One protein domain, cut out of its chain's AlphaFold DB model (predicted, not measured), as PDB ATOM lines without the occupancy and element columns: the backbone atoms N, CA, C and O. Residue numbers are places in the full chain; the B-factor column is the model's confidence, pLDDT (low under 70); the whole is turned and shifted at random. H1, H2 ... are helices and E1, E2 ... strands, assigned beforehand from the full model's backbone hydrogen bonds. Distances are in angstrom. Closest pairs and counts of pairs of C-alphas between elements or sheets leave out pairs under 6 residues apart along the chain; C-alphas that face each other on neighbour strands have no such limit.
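AT A GLANCE: This is residues 120 to 203 of the 237 residues of an uncharacterized protein of Phytophthora kernoviae (UniProt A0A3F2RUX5). What is the main picture? A strongly twisted sheet of four strands, E1, E3, E6 and E5, forms the core with one helix on each face, H2 on one and H1 on the other; these are three layers, helix, sheet, helix. A small parallel pair, E2 and E4, sits off to one side, at the end away from H2. How is it made up? The 84 printed residues hold E1 E2 E3 H1 E4 E5 E6 H2 in chain order, a mixed class of two named helices and six named strands; the large sheet, order E1 E3 E6 E5, is mixed, and the whole is compact, with a radius of gyration of the C-alphas of 12.1 A and spans of 32 by 29 by 21 A.

HOW THE PARTS SIT: How do the large sheet's strands pair? E1, residues 123 to 128, is parallel to E3, residues 147 to 151, with N 124 and O 147 2.8 A apart. E3 is parallel to E6, residues 186 to 191, with N 189 and O 148 2.8 A apart; E6 and E5, residues 179 to 183, are an antiparallel hairpin, with N 181 and O 188 2.8 A apart. How do the helices stand? H2, residues 193 to 201, is on the sheet at a height of 7.8 A, over E3 and slantwise to it at 51 degrees on the local plane, and its closest C-alpha pair with E3 is Ser 151 and Asp 193, 5.0 A. H1, residues 153 to 160, is on the opposite face at a height of 7.5 A, only just over E6, on which 3 of its C-alphas fall, and runs along it at 3 degrees on the local plane. Every O i to N i+4 pair is within hydrogen-bond range in H2, and 3 of 4 are in H1. What of the other sheet? E2, residues 137 to 139, is parallel to E4, residues 163 to 165, with N 138 and O 163 2.9 A apart; E2 is apart from E3.

IN THESE COORDINATES: Where do the elements begin and end? E1 begins with C-alpha 123 at (129.657, 95.218, 159.820), and H2 ends with C-alpha 201 at (116.681, 88.602, 169.284). How long are they? E6 is 15.6 A long, E1 14.3 A, E3 13.5 A, H1 12.2 A, E5 12.0 A and H2 11.1 A; E2 and E4 are 6.2 A and 6.5 A.

THE WHOLE: How large is it? The two C-alphas farthest apart, those of Asp 162 and Ser 203, are 34.0 A apart. Is it continuous and sure? The printed part has no cut; the link from E4 to E5, residues 166 to 178, is long, and pLDDT is under 70 at residues 171 and 203.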
ATOM      1  N   ASP A 120     139.092  97.085 162.823       97.94
ATOM      2  CA  ASP A 120     138.703  96.424 161.566       97.94
ATOM      3  C   ASP A 120     137.188  96.176 161.412       97.94
ATOM      4  O   ASP A 120     136.758  95.277 160.681       97.94
ATOM      5  N   ILE A 121     136.344  96.986 162.063       97.69
ATOM      6  CA  ILE A 121     134.889  96.810 162.012       97.69
ATOM      7  C   ILE A 121     134.400  97.045 160.581       97.69
ATOM      8  O   ILE A 121     134.523  98.133 160.011       97.69
ATOM      9  N   SER A 122     133.800  96.008 160.010       96.44
ATOM     10  CA  SER A 122     133.234  96.039 158.660       96.44
ATOM     11  C   SER A 122     131.711  95.969 158.665       96.44
ATOM     12  O   SER A 122     131.077  96.491 157.751       96.44
ATOM     13  N   VAL A 123     131.110  95.376 159.702       95.81
ATOM     14  CA  VAL A 123     129.657  95.218 159.820       95.81
ATOM     15  C   VAL A 123     129.187  95.572 161.227       95.81
ATOM     16  O   VAL A 123     129.779  95.136 162.213       95.81
ATOM     17  N   ILE A 124     128.083  96.309 161.305       96.31
ATOM     18  CA  ILE A 124     127.329  96.579 162.529       96.31
ATOM     19  C   ILE A 124     125.890  96.109 162.297       96.31
ATOM     20  O   ILE A 124     125.269  96.506 161.311       96.31
ATOM     21  N   GLY A 125     125.358  95.261 163.178       95.19
ATOM     22  CA  GLY A 125     123.978  94.778 163.075       95.19
ATOM     23  C   GLY A 125     123.515  94.051 164.331       95.19
ATOM     24  O   GLY A 125     124.207  93.168 164.818       95.19
ATOM     25  N   GLY A 126     122.345  94.399 164.863       94.12
ATOM     26  CA  GLY A 126     121.871  93.830 166.131       94.12
ATOM     27  C   GLY A 126     122.534  94.448 167.362       94.12
ATOM     28  O   GLY A 126     122.583  93.811 168.406       94.12
ATOM     29  N   VAL A 127     123.089  95.656 167.236       95.12
ATOM     30  CA  VAL A 127     123.577  96.433 168.383       95.12
ATOM     31  C   VAL A 127     122.413  97.214 168.987       95.12
ATOM     32  O   VAL A 127     121.721  97.929 168.262       95.12
ATOM     33  N   LEU A 128     122.208  97.081 170.297       94.12
ATOM     34  CA  LEU A 128     121.285  97.919 171.061       94.12
ATOM     35  C   LEU A 128     122.080  99.056 171.701       94.12
ATOM     36  O   LEU A 128     122.954  98.820 172.534       94.12
ATOM     37  N   PHE A 129     121.794 100.286 171.278       95.00
ATOM     38  CA  PHE A 129     122.385 101.488 171.862       95.00
ATOM     39  C   PHE A 129     121.663 101.880 173.165       95.00
ATOM     40  O   PHE A 129     120.491 101.528 173.336       95.00
ATOM     41  N   PRO A 130     122.308 102.645 174.068       93.44
ATOM     42  CA  PRO A 130     121.703 103.033 175.339       93.44
ATOM     43  C   PRO A 130     120.427 103.866 175.142       93.44
ATOM     44  O   PRO A 130     120.467 104.988 174.639       93.44
ATOM     45  N   SER A 131     119.280 103.352 175.595       87.56
ATOM     46  CA  SER A 131     117.971 104.021 175.445       87.56
ATOM     47  C   SER A 131     117.850 105.339 176.222       87.56
ATOM     48  O   SER A 131     116.972 106.154 175.942       87.56
ATOM     49  N   SER A 132     118.752 105.570 177.178       89.31
ATOM     50  CA  SER A 132     118.849 106.788 177.985       89.31
ATOM     51  C   SER A 132     119.430 107.992 177.234       89.31
ATOM     52  O   SER A 132     119.518 109.068 177.825       89.31
ATOM     53  N   MET A 133     119.835 107.834 175.964       90.56
ATOM     54  CA  MET A 133     120.529 108.870 175.177       90.56
ATOM     55  C   MET A 133     121.820 109.362 175.857       90.56
ATOM     56  O   MET A 133     122.232 110.505 175.684       90.56
ATOM     57  N   SER A 134     122.450 108.501 176.661       95.38
ATOM     58  CA  SER A 134     123.661 108.828 177.425       95.38
ATOM     59  C   SER A 134     124.940 108.827 176.587       95.38
ATOM     60  O   SER A 134     125.928 109.429 177.004       95.38
ATOM     61  N   LEU A 135     124.934 108.178 175.417       97.75
ATOM     62  CA  LEU A 135     126.123 108.004 174.588       97.75
ATOM     63  C   LEU A 135     126.563 109.333 173.954       97.75
ATOM     64  O   LEU A 135     125.948 109.818 173.008       97.75
ATOM     65  N   ALA A 136     127.664 109.889 174.451       98.19
ATOM     66  CA  ALA A 136     128.277 111.119 173.952       98.19
ATOM     67  C   ALA A 136     129.433 110.849 172.974       98.19
ATOM     68  O   ALA A 136     129.743 111.694 172.139       98.19
ATOM     69  N   THR A 137     130.069 109.674 173.042       98.75
ATOM     70  CA  THR A 137     131.162 109.293 172.137       98.75
ATOM     71  C   THR A 137     130.945 107.904 171.549       98.75
ATOM     72  O   THR A 137     130.813 106.925 172.284       98.75
ATOM     73  N   LEU A 138     131.008 107.823 170.220       98.56
ATOM     74  CA  LEU A 138     131.115 106.584 169.457       98.56
ATOM     75  C   LEU A 138     132.231 106.747 168.423       98.56
ATOM     76  O   LEU A 138     132.030 107.358 167.372       98.56
ATOM     77  N   ASP A 139     133.402 106.192 168.724       98.75
ATOM     78  CA  ASP A 139     134.584 106.308 167.870       98.75
ATOM     79  C   ASP A 139     135.019 104.942 167.338       98.75
ATOM     80  O   ASP A 139     135.546 104.102 168.070       98.75
ATOM     81  N   LEU A 140     134.793 104.740 166.042       98.50
ATOM     82  CA  LEU A 140     135.202 103.570 165.270       98.50
ATOM     83  C   LEU A 140     136.244 103.951 164.202       98.50
ATOM     84  O   LEU A 140     136.301 103.338 163.130       98.50
ATOM     85  N   SER A 141     137.031 105.007 164.436       98.50
ATOM     86  CA  SER A 141     138.089 105.442 163.519       98.50
ATOM     87  C   SER A 141     139.041 104.297 163.164       98.50
ATOM     88  O   SER A 141     139.230 103.350 163.919       98.50
ATOM     89  N   GLY A 142     139.596 104.318 161.951       97.94
ATOM     90  CA  GLY A 142     140.408 103.208 161.435       97.94
ATOM     91  C   GLY A 142     139.606 101.987 160.958       97.94
ATOM     92  O   GLY A 142     140.181 101.118 160.312       97.94
ATOM     93  N   SER A 143     138.288 101.941 161.184       97.88
ATOM     94  CA  SER A 143     137.394 100.919 160.625       97.88
ATOM     95  C   SER A 143     136.665 101.410 159.366       97.88
ATOM     96  O   SER A 143     136.500 102.611 159.147       97.88
ATOM     97  N   ASN A 144     136.202 100.475 158.531       96.50
ATOM     98  CA  ASN A 144     135.496 100.760 157.278       96.50
ATOM     99  C   ASN A 144     134.189  99.962 157.211       96.50
ATOM    100  O   ASN A 144     134.152  98.847 156.688       96.50
ATOM    101  N   VAL A 145     133.101 100.554 157.698       96.88
ATOM    102  CA  VAL A 145     131.810  99.872 157.846       96.88
ATOM    103  C   VAL A 145     131.101  99.782 156.492       96.88
ATOM    104  O   VAL A 145     130.687 100.787 155.921       96.88
ATOM    105  N   ASN A 146     130.962  98.582 155.937       95.06
ATOM    106  CA  ASN A 146     130.279  98.348 154.661       95.06
ATOM    107  C   ASN A 146     128.811  97.915 154.825       95.06
ATOM    108  O   ASN A 146     128.056  97.972 153.855       95.06
ATOM    109  N   GLY A 147     128.399  97.547 156.041       95.56
ATOM    110  CA  GLY A 147     127.007  97.304 156.410       95.56
ATOM    111  C   GLY A 147     126.730  97.823 157.815       95.56
ATOM    112  O   GLY A 147     127.343  97.357 158.770       95.56
ATOM    113  N   PHE A 148     125.813  98.781 157.940       96.62
ATOM    114  CA  PHE A 148     125.430  99.370 159.222       96.62
ATOM    115  C   PHE A 148     123.911  99.289 159.381       96.62
ATOM    116  O   PHE A 148     123.177 100.161 158.928       96.62
ATOM    117  N   GLU A 149     123.434  98.202 159.981       97.00
ATOM    118  CA  GLU A 149     122.012  97.943 160.185       97.00
ATOM    119  C   GLU A 149     121.586  98.243 161.624       97.00
ATOM    120  O   GLU A 149     122.174  97.732 162.577       97.00
ATOM    121  N   VAL A 150     120.549  99.065 161.782       97.06
ATOM    122  CA  VAL A 150     120.081  99.553 163.088       97.06
ATOM    123  C   VAL A 150     118.558  99.533 163.190       97.06
ATOM    124  O   VAL A 150     117.852  99.457 162.178       97.06
ATOM    125  N   SER A 151     118.051  99.610 164.419       97.06
ATOM    126  CA  SER A 151     116.635  99.858 164.692       97.06
ATOM    127  C   SER A 151     116.260 101.304 164.344       97.06
ATOM    128  O   SER A 151     117.123 102.182 164.253       97.06
ATOM    129  N   ASN A 152     114.968 101.580 164.184       96.44
ATOM    130  CA  ASN A 152     114.481 102.930 163.923       96.44
ATOM    131  C   ASN A 152     114.735 103.847 165.126       96.44
ATOM    132  O   ASN A 152     115.136 104.991 164.944       96.44
ATOM    133  N   SER A 153     114.580 103.331 166.347       94.31
ATOM    134  CA  SER A 153     114.877 104.054 167.589       94.31
ATOM    135  C   SER A 153     116.347 104.467 167.741       94.31
ATOM    136  O   SER A 153     116.640 105.443 168.425       94.31
ATOM    137  N   SER A 154     117.274 103.770 167.079       96.38
ATOM    138  CA  SER A 154     118.707 104.088 167.136       96.38
ATOM    139  C   SER A 154     119.093 105.290 166.266       96.38
ATOM    140  O   SER A 154     120.168 105.857 166.453       96.38
ATOM    141  N   VAL A 155     118.248 105.680 165.303       96.62
ATOM    142  CA  VAL A 155     118.535 106.784 164.370       96.62
ATOM    143  C   VAL A 155     118.660 108.107 165.120       96.62
ATOM    144  O   VAL A 155     119.682 108.776 164.987       96.62
ATOM    145  N   ASP A 156     117.673 108.434 165.960       93.94
ATOM    146  CA  ASP A 156     117.666 109.674 166.744       93.94
ATOM    147  C   ASP A 156     118.872 109.739 167.693       93.94
ATOM    148  O   ASP A 156     119.466 110.801 167.873       93.94
ATOM    149  N   LEU A 157     119.288 108.602 168.263       95.31
ATOM    150  CA  LEU A 157     120.501 108.534 169.077       95.31
ATOM    151  C   LEU A 157     121.740 108.896 168.256       95.31
ATOM    152  O   LEU A 157     122.473 109.808 168.625       95.31
ATOM    153  N   LEU A 158     121.951 108.230 167.118       96.81
ATOM    154  CA  LEU A 158     123.120 108.437 166.255       96.81
ATOM    155  C   LEU A 158     123.178 109.842 165.634       96.81
ATOM    156  O   LEU A 158     124.262 110.322 165.303       96.81
ATOM    157  N   GLU A 159     122.041 110.519 165.480       96.19
ATOM    158  CA  GLU A 159     121.998 111.926 165.069       96.19
ATOM    159  C   GLU A 159     122.549 112.879 166.136       96.19
ATOM    160  O   GLU A 159     123.099 113.923 165.779       96.19
ATOM    161  N   ASN A 160     122.436 112.513 167.416       95.56
ATOM    162  CA  ASN A 160     122.708 113.385 168.560       95.56
ATOM    163  C   ASN A 160     123.952 112.995 169.380       95.56
ATOM    164  O   ASN A 160     124.237 113.655 170.373       95.56
ATOM    165  N   VAL A 161     124.710 111.966 168.980       97.25
ATOM    166  CA  VAL A 161     126.019 111.676 169.594       97.25
ATOM    167  C   VAL A 161     126.987 112.832 169.300       97.25
ATOM    168  O   VAL A 161     127.257 113.135 168.132       97.25
ATOM    169  N   ASP A 162     127.533 113.444 170.355       96.88
ATOM    170  CA  ASP A 162     128.416 114.617 170.270       96.88
ATOM    171  C   ASP A 162     129.696 114.328 169.464       96.88
ATOM    172  O   ASP A 162     130.015 115.027 168.497       96.88
ATOM    173  N   ASP A 163     130.416 113.269 169.842       97.81
ATOM    174  CA  ASP A 163     131.659 112.820 169.215       97.81
ATOM    175  C   ASP A 163     131.452 111.475 168.511       97.81
ATOM    176  O   ASP A 163     131.724 110.395 169.042       97.81
ATOM    177  N   LEU A 164     130.887 111.550 167.307       98.00
ATOM    178  CA  LEU A 164     130.590 110.394 166.469       98.00
ATOM    179  C   LEU A 164     131.541 110.325 165.273       98.00
ATOM    180  O   LEU A 164     131.437 111.133 164.338       98.00
ATOM    181  N   VAL A 165     132.388 109.295 165.275       98.00
ATOM    182  CA  VAL A 165     133.381 109.002 164.238       98.00
ATOM    183  C   VAL A 165     133.155 107.591 163.700       98.00
ATOM    184  O   VAL A 165     133.677 106.605 164.211       98.00
ATOM    185  N   VAL A 166     132.378 107.490 162.622       97.50
ATOM    186  CA  VAL A 166     132.133 106.230 161.909       97.50
ATOM    187  C   VAL A 166     132.269 106.476 160.414       97.50
ATOM    188  O   VAL A 166     131.612 107.353 159.852       97.50
ATOM    189  N   THR A 167     133.113 105.682 159.756       97.12
ATOM    190  CA  THR A 167     133.292 105.735 158.302       97.12
ATOM    191  C   THR A 167     132.529 104.590 157.655       97.12
ATOM    192  O   THR A 167     132.901 103.426 157.806       97.12
ATOM    193  N   THR A 168     131.467 104.912 156.913       96.62
ATOM    194  CA  THR A 168     130.745 103.929 156.096       96.62
ATOM    195  C   THR A 168     131.259 103.935 154.659       96.62
ATOM    196  O   THR A 168     131.374 105.001 154.058       96.62
ATOM    197  N   THR A 169     131.526 102.763 154.084       92.12
ATOM    198  CA  THR A 169     132.040 102.608 152.708       92.12
ATOM    199  C   THR A 169     131.007 102.054 151.724       92.12
ATOM    200  O   THR A 169     131.231 102.092 150.515       92.12
ATOM    201  N   GLY A 170     129.863 101.569 152.216       75.56
ATOM    202  CA  GLY A 170     128.775 101.015 151.411       75.56
ATOM    203  C   GLY A 170     127.406 101.533 151.853       75.56
ATOM    204  O   GLY A 170     127.222 101.890 153.010       75.56
ATOM    205  N   GLY A 171     126.451 101.568 150.920       69.81
ATOM    206  CA  GLY A 171     125.045 101.923 151.174       69.81
ATOM    207  C   GLY A 171     124.053 100.821 150.791       69.81
ATOM    208  O   GLY A 171     122.850 101.064 150.733       69.81
ATOM    209  N   ASN A 172     124.547  99.617 150.483       80.19
ATOM    210  CA  ASN A 172     123.710  98.508 150.043       80.19
ATOM    211  C   ASN A 172     123.267  97.688 151.246       80.19
ATOM    212  O   ASN A 172     124.034  96.911 151.815       80.19
ATOM    213  N   CYS A 173     122.001  97.839 151.597       91.56
ATOM    214  CA  CYS A 173     121.409  97.038 152.640       91.56
ATOM    215  C   CYS A 173     121.151  95.620 152.148       91.56
ATOM    216  O   CYS A 173     120.502  95.411 151.125       91.56
ATOM    217  N   SER A 174     121.681  94.642 152.884       88.62
ATOM    218  CA  SER A 174     121.525  93.227 152.529       88.62
ATOM    219  C   SER A 174     120.099  92.727 152.775       88.62
ATOM    220  O   SER A 174     119.635  91.814 152.098       88.62
ATOM    221  N   ASP A 175     119.391  93.325 153.735       92.69
ATOM    222  CA  ASP A 175     118.005  92.998 154.053       92.69
ATOM    223  C   ASP A 175     117.048  93.912 153.283       92.69
ATOM    224  O   ASP A 175     117.035  95.127 153.478       92.69
ATOM    225  N   SER A 176     116.211  93.329 152.426       94.12
ATOM    226  CA  SER A 176     115.283  94.071 151.565       94.12
ATOM    227  C   SER A 176     114.185  94.821 152.324       94.12
ATOM    228  O   SER A 176     113.475  95.622 151.723       94.12
ATOM    229  N   ARG A 177     113.993  94.530 153.617       95.69
ATOM    230  CA  ARG A 177     113.010  95.206 154.478       95.69
ATOM    231  C   ARG A 177     113.567  96.481 155.103       95.69
ATOM    232  O   ARG A 177     112.806  97.250 155.682       95.69
ATOM    233  N   THR A 178     114.878  96.688 155.025       95.69
ATOM    234  CA  THR A 178     115.506  97.909 155.528       95.69
ATOM    235  C   THR A 178     115.179  99.102 154.642       95.69
ATOM    236  O   THR A 178     115.005  98.994 153.426       95.69
ATOM    237  N   LYS A 179     115.155 100.273 155.266       95.75
ATOM    238  CA  LYS A 179     115.136 101.563 154.598       95.75
ATOM    239  C   LYS A 179     116.554 102.147 154.610       95.75
ATOM    240  O   LYS A 179     117.033 102.520 155.686       95.75
ATOM    241  N   PRO A 180     117.215 102.278 153.446       95.81
ATOM    242  CA  PRO A 180     118.468 103.016 153.349       95.81
ATOM    243  C   PRO A 180     118.256 104.463 153.811       95.81
ATOM    244  O   PRO A 180     117.374 105.158 153.300       95.81
ATOM    245  N   THR A 181     119.034 104.904 154.793       96.06
ATOM    246  CA  THR A 181     118.898 106.216 155.438       96.06
ATOM    247  C   THR A 181     120.278 106.826 155.626       96.06
ATOM    248  O   THR A 181     121.196 106.150 156.079       96.06
ATOM    249  N   ILE A 182     120.439 108.100 155.270       95.25
ATOM    250  CA  ILE A 182     121.679 108.833 155.535       95.25
ATOM    251  C   ILE A 182     121.519 109.560 156.865       95.25
ATOM    252  O   ILE A 182     120.605 110.367 157.007       95.25
ATOM    253  N   VAL A 183     122.420 109.286 157.806       95.69
ATOM    254  CA  VAL A 183     122.491 109.958 159.107       95.69
ATOM    255  C   VAL A 183     123.842 110.643 159.208       95.69
ATOM    256  O   VAL A 183     124.883 109.986 159.196       95.69
ATOM    257  N   ARG A 184     123.838 111.979 159.265       94.38
ATOM    258  CA  ARG A 184     125.045 112.812 159.131       94.38
ATOM    259  C   ARG A 184     125.771 112.481 157.814       94.38
ATOM    260  O   ARG A 184     125.270 112.808 156.743       94.38
ATOM    261  N   SER A 185     126.925 111.821 157.882       92.38
ATOM    262  CA  SER A 185     127.706 111.348 156.730       92.38
ATOM    263  C   SER A 185     127.711 109.822 156.574       92.38
ATOM    264  O   SER A 185     128.465 109.306 155.751       92.38
ATOM    265  N   MET A 186     126.925 109.100 157.375       95.75
ATOM    266  CA  MET A 186     126.876 107.639 157.402       95.75
ATOM    267  C   MET A 186     125.711 107.109 156.566       95.75
ATOM    268  O   MET A 186     124.627 107.695 156.565       95.75
ATOM    269  N   TYR A 187     125.906 105.959 155.926       96.31
ATOM    270  CA  TYR A 187     124.834 105.188 155.295       96.31
ATOM    271  C   TYR A 187     124.345 104.082 156.236       96.31
ATOM    272  O   TYR A 187     125.087 103.147 156.533       96.31
ATOM    273  N   LEU A 188     123.092 104.185 156.682       97.19
ATOM    274  CA  LEU A 188     122.434 103.222 157.562       97.19
ATOM    275  C   LEU A 188     121.375 102.401 156.821       97.19
ATOM    276  O   LEU A 188     120.700 102.879 155.907       97.19
ATOM    277  N   CYS A 189     121.173 101.182 157.299       97.38
ATOM    278  CA  CYS A 189     120.108 100.270 156.912       97.38
ATOM    279  C   CYS A 189     119.120 100.159 158.069       97.38
ATOM    280  O   CYS A 189     119.360  99.445 159.037       97.38
ATOM    281  N   VAL A 190     118.022 100.905 157.997       97.69
ATOM    282  CA  VAL A 190     117.115 101.058 159.140       97.69
ATOM    283  C   VAL A 190     115.972 100.054 159.043       97.69
ATOM    284  O   VAL A 190     115.236 100.045 158.055       97.69
ATOM    285  N   LEU A 191     115.808  99.210 160.059       97.69
ATOM    286  CA  LEU A 191     114.624  98.369 160.255       97.69
ATOM    287  C   LEU A 191     113.637  99.060 161.202       97.69
ATOM    288  O   LEU A 191     114.045  99.848 162.050       97.69
ATOM    289  N   SER A 192     112.344  98.728 161.113       97.44
ATOM    290  CA  SER A 192     111.446  99.022 162.237       97.44
ATOM    291  C   SER A 192     111.928  98.275 163.481       97.44
ATOM    292  O   SER A 192     112.508  97.193 163.364       97.44
ATOM    293  N   ASP A 193     111.666  98.818 164.667       95.56
ATOM    294  CA  ASP A 193     112.124  98.204 165.921       95.56
ATOM    295  C   ASP A 193     111.598  96.766 166.077       95.56
ATOM    296  O   ASP A 193     112.326  95.876 166.506       95.56
ATOM    297  N   GLU A 194     110.367  96.499 165.624       95.69
ATOM    298  CA  GLU A 194     109.784  95.153 165.587       95.69
ATOM    299  C   GLU A 194     110.582  94.187 164.694       95.69
ATOM    300  O   GLU A 194     110.915  93.081 165.121       95.69
ATOM    301  N   LEU A 195     110.930  94.596 163.467       96.00
ATOM    302  CA  LEU A 195     111.693  93.753 162.540       96.00
ATOM    303  C   LEU A 195     113.143  93.572 162.989       96.00
ATOM    304  O   LEU A 195     113.707  92.492 162.807       96.00
ATOM    305  N   PHE A 196     113.740  94.613 163.571       95.69
ATOM    306  CA  PHE A 196     115.069  94.548 164.164       95.69
ATOM    307  C   PHE A 196     115.093  93.520 165.299       95.69
ATOM    308  O   PHE A 196     115.909  92.597 165.279       95.69
ATOM    309  N   ASN A 197     114.129  93.608 166.221       93.81
ATOM    310  CA  ASN A 197     113.993  92.668 167.328       93.81
ATOM    311  C   ASN A 197     113.754  91.240 166.838       93.81
ATOM    312  O   ASN A 197     114.419  90.306 167.289       93.81
ATOM    313  N   GLN A 198     112.871  91.065 165.853       93.94
ATOM    314  CA  GLN A 198     112.610  89.761 165.253       93.94
ATOM    315  C   GLN A 198     113.883  89.131 164.668       93.94
ATOM    316  O   GLN A 198     114.144  87.942 164.863       93.94
ATOM    317  N   LYS A 199     114.674  89.930 163.946       93.69
ATOM    318  CA  LYS A 199     115.874  89.474 163.245       93.69
ATOM    319  C   LYS A 199     117.003  89.089 164.195       93.69
ATOM    320  O   LYS A 199     117.637  88.064 163.968       93.69
ATOM    321  N   TYR A 200     117.260  89.899 165.221       92.38
ATOM    322  CA  TYR A 200     118.453  89.745 166.057       92.38
ATOM    323  C   TYR A 200     118.206  89.060 167.404       92.38
ATOM    324  O   TYR A 200     119.159  88.522 167.961       92.38
ATOM    325  N   PHE A 201     116.965  89.037 167.907       87.38
ATOM    326  CA  PHE A 201     116.681  88.602 169.284       87.38
ATOM    327  C   PHE A 201     115.550  87.565 169.425       87.38
ATOM    328  O   PHE A 201     115.444  86.940 170.473       87.38
ATOM    329  N   VAL A 202     114.719  87.326 168.400       78.12
ATOM    330  CA  VAL A 202     113.567  86.389 168.502       78.12
ATOM    331  C   VAL A 202     113.831  85.012 167.869       78.12
ATOM    332  O   VAL A 202     113.067  84.068 168.071       78.12
ATOM    333  N   SER A 203     114.932  84.829 167.138       55.16
ATOM    334  CA  SER A 203     115.207  83.563 166.442       55.16
ATOM    335  C   SER A 203     115.868  82.523 167.362       55.16
ATOM    336  O   SER A 203     117.062  82.262 167.267       55.16
TER     337      SER A 203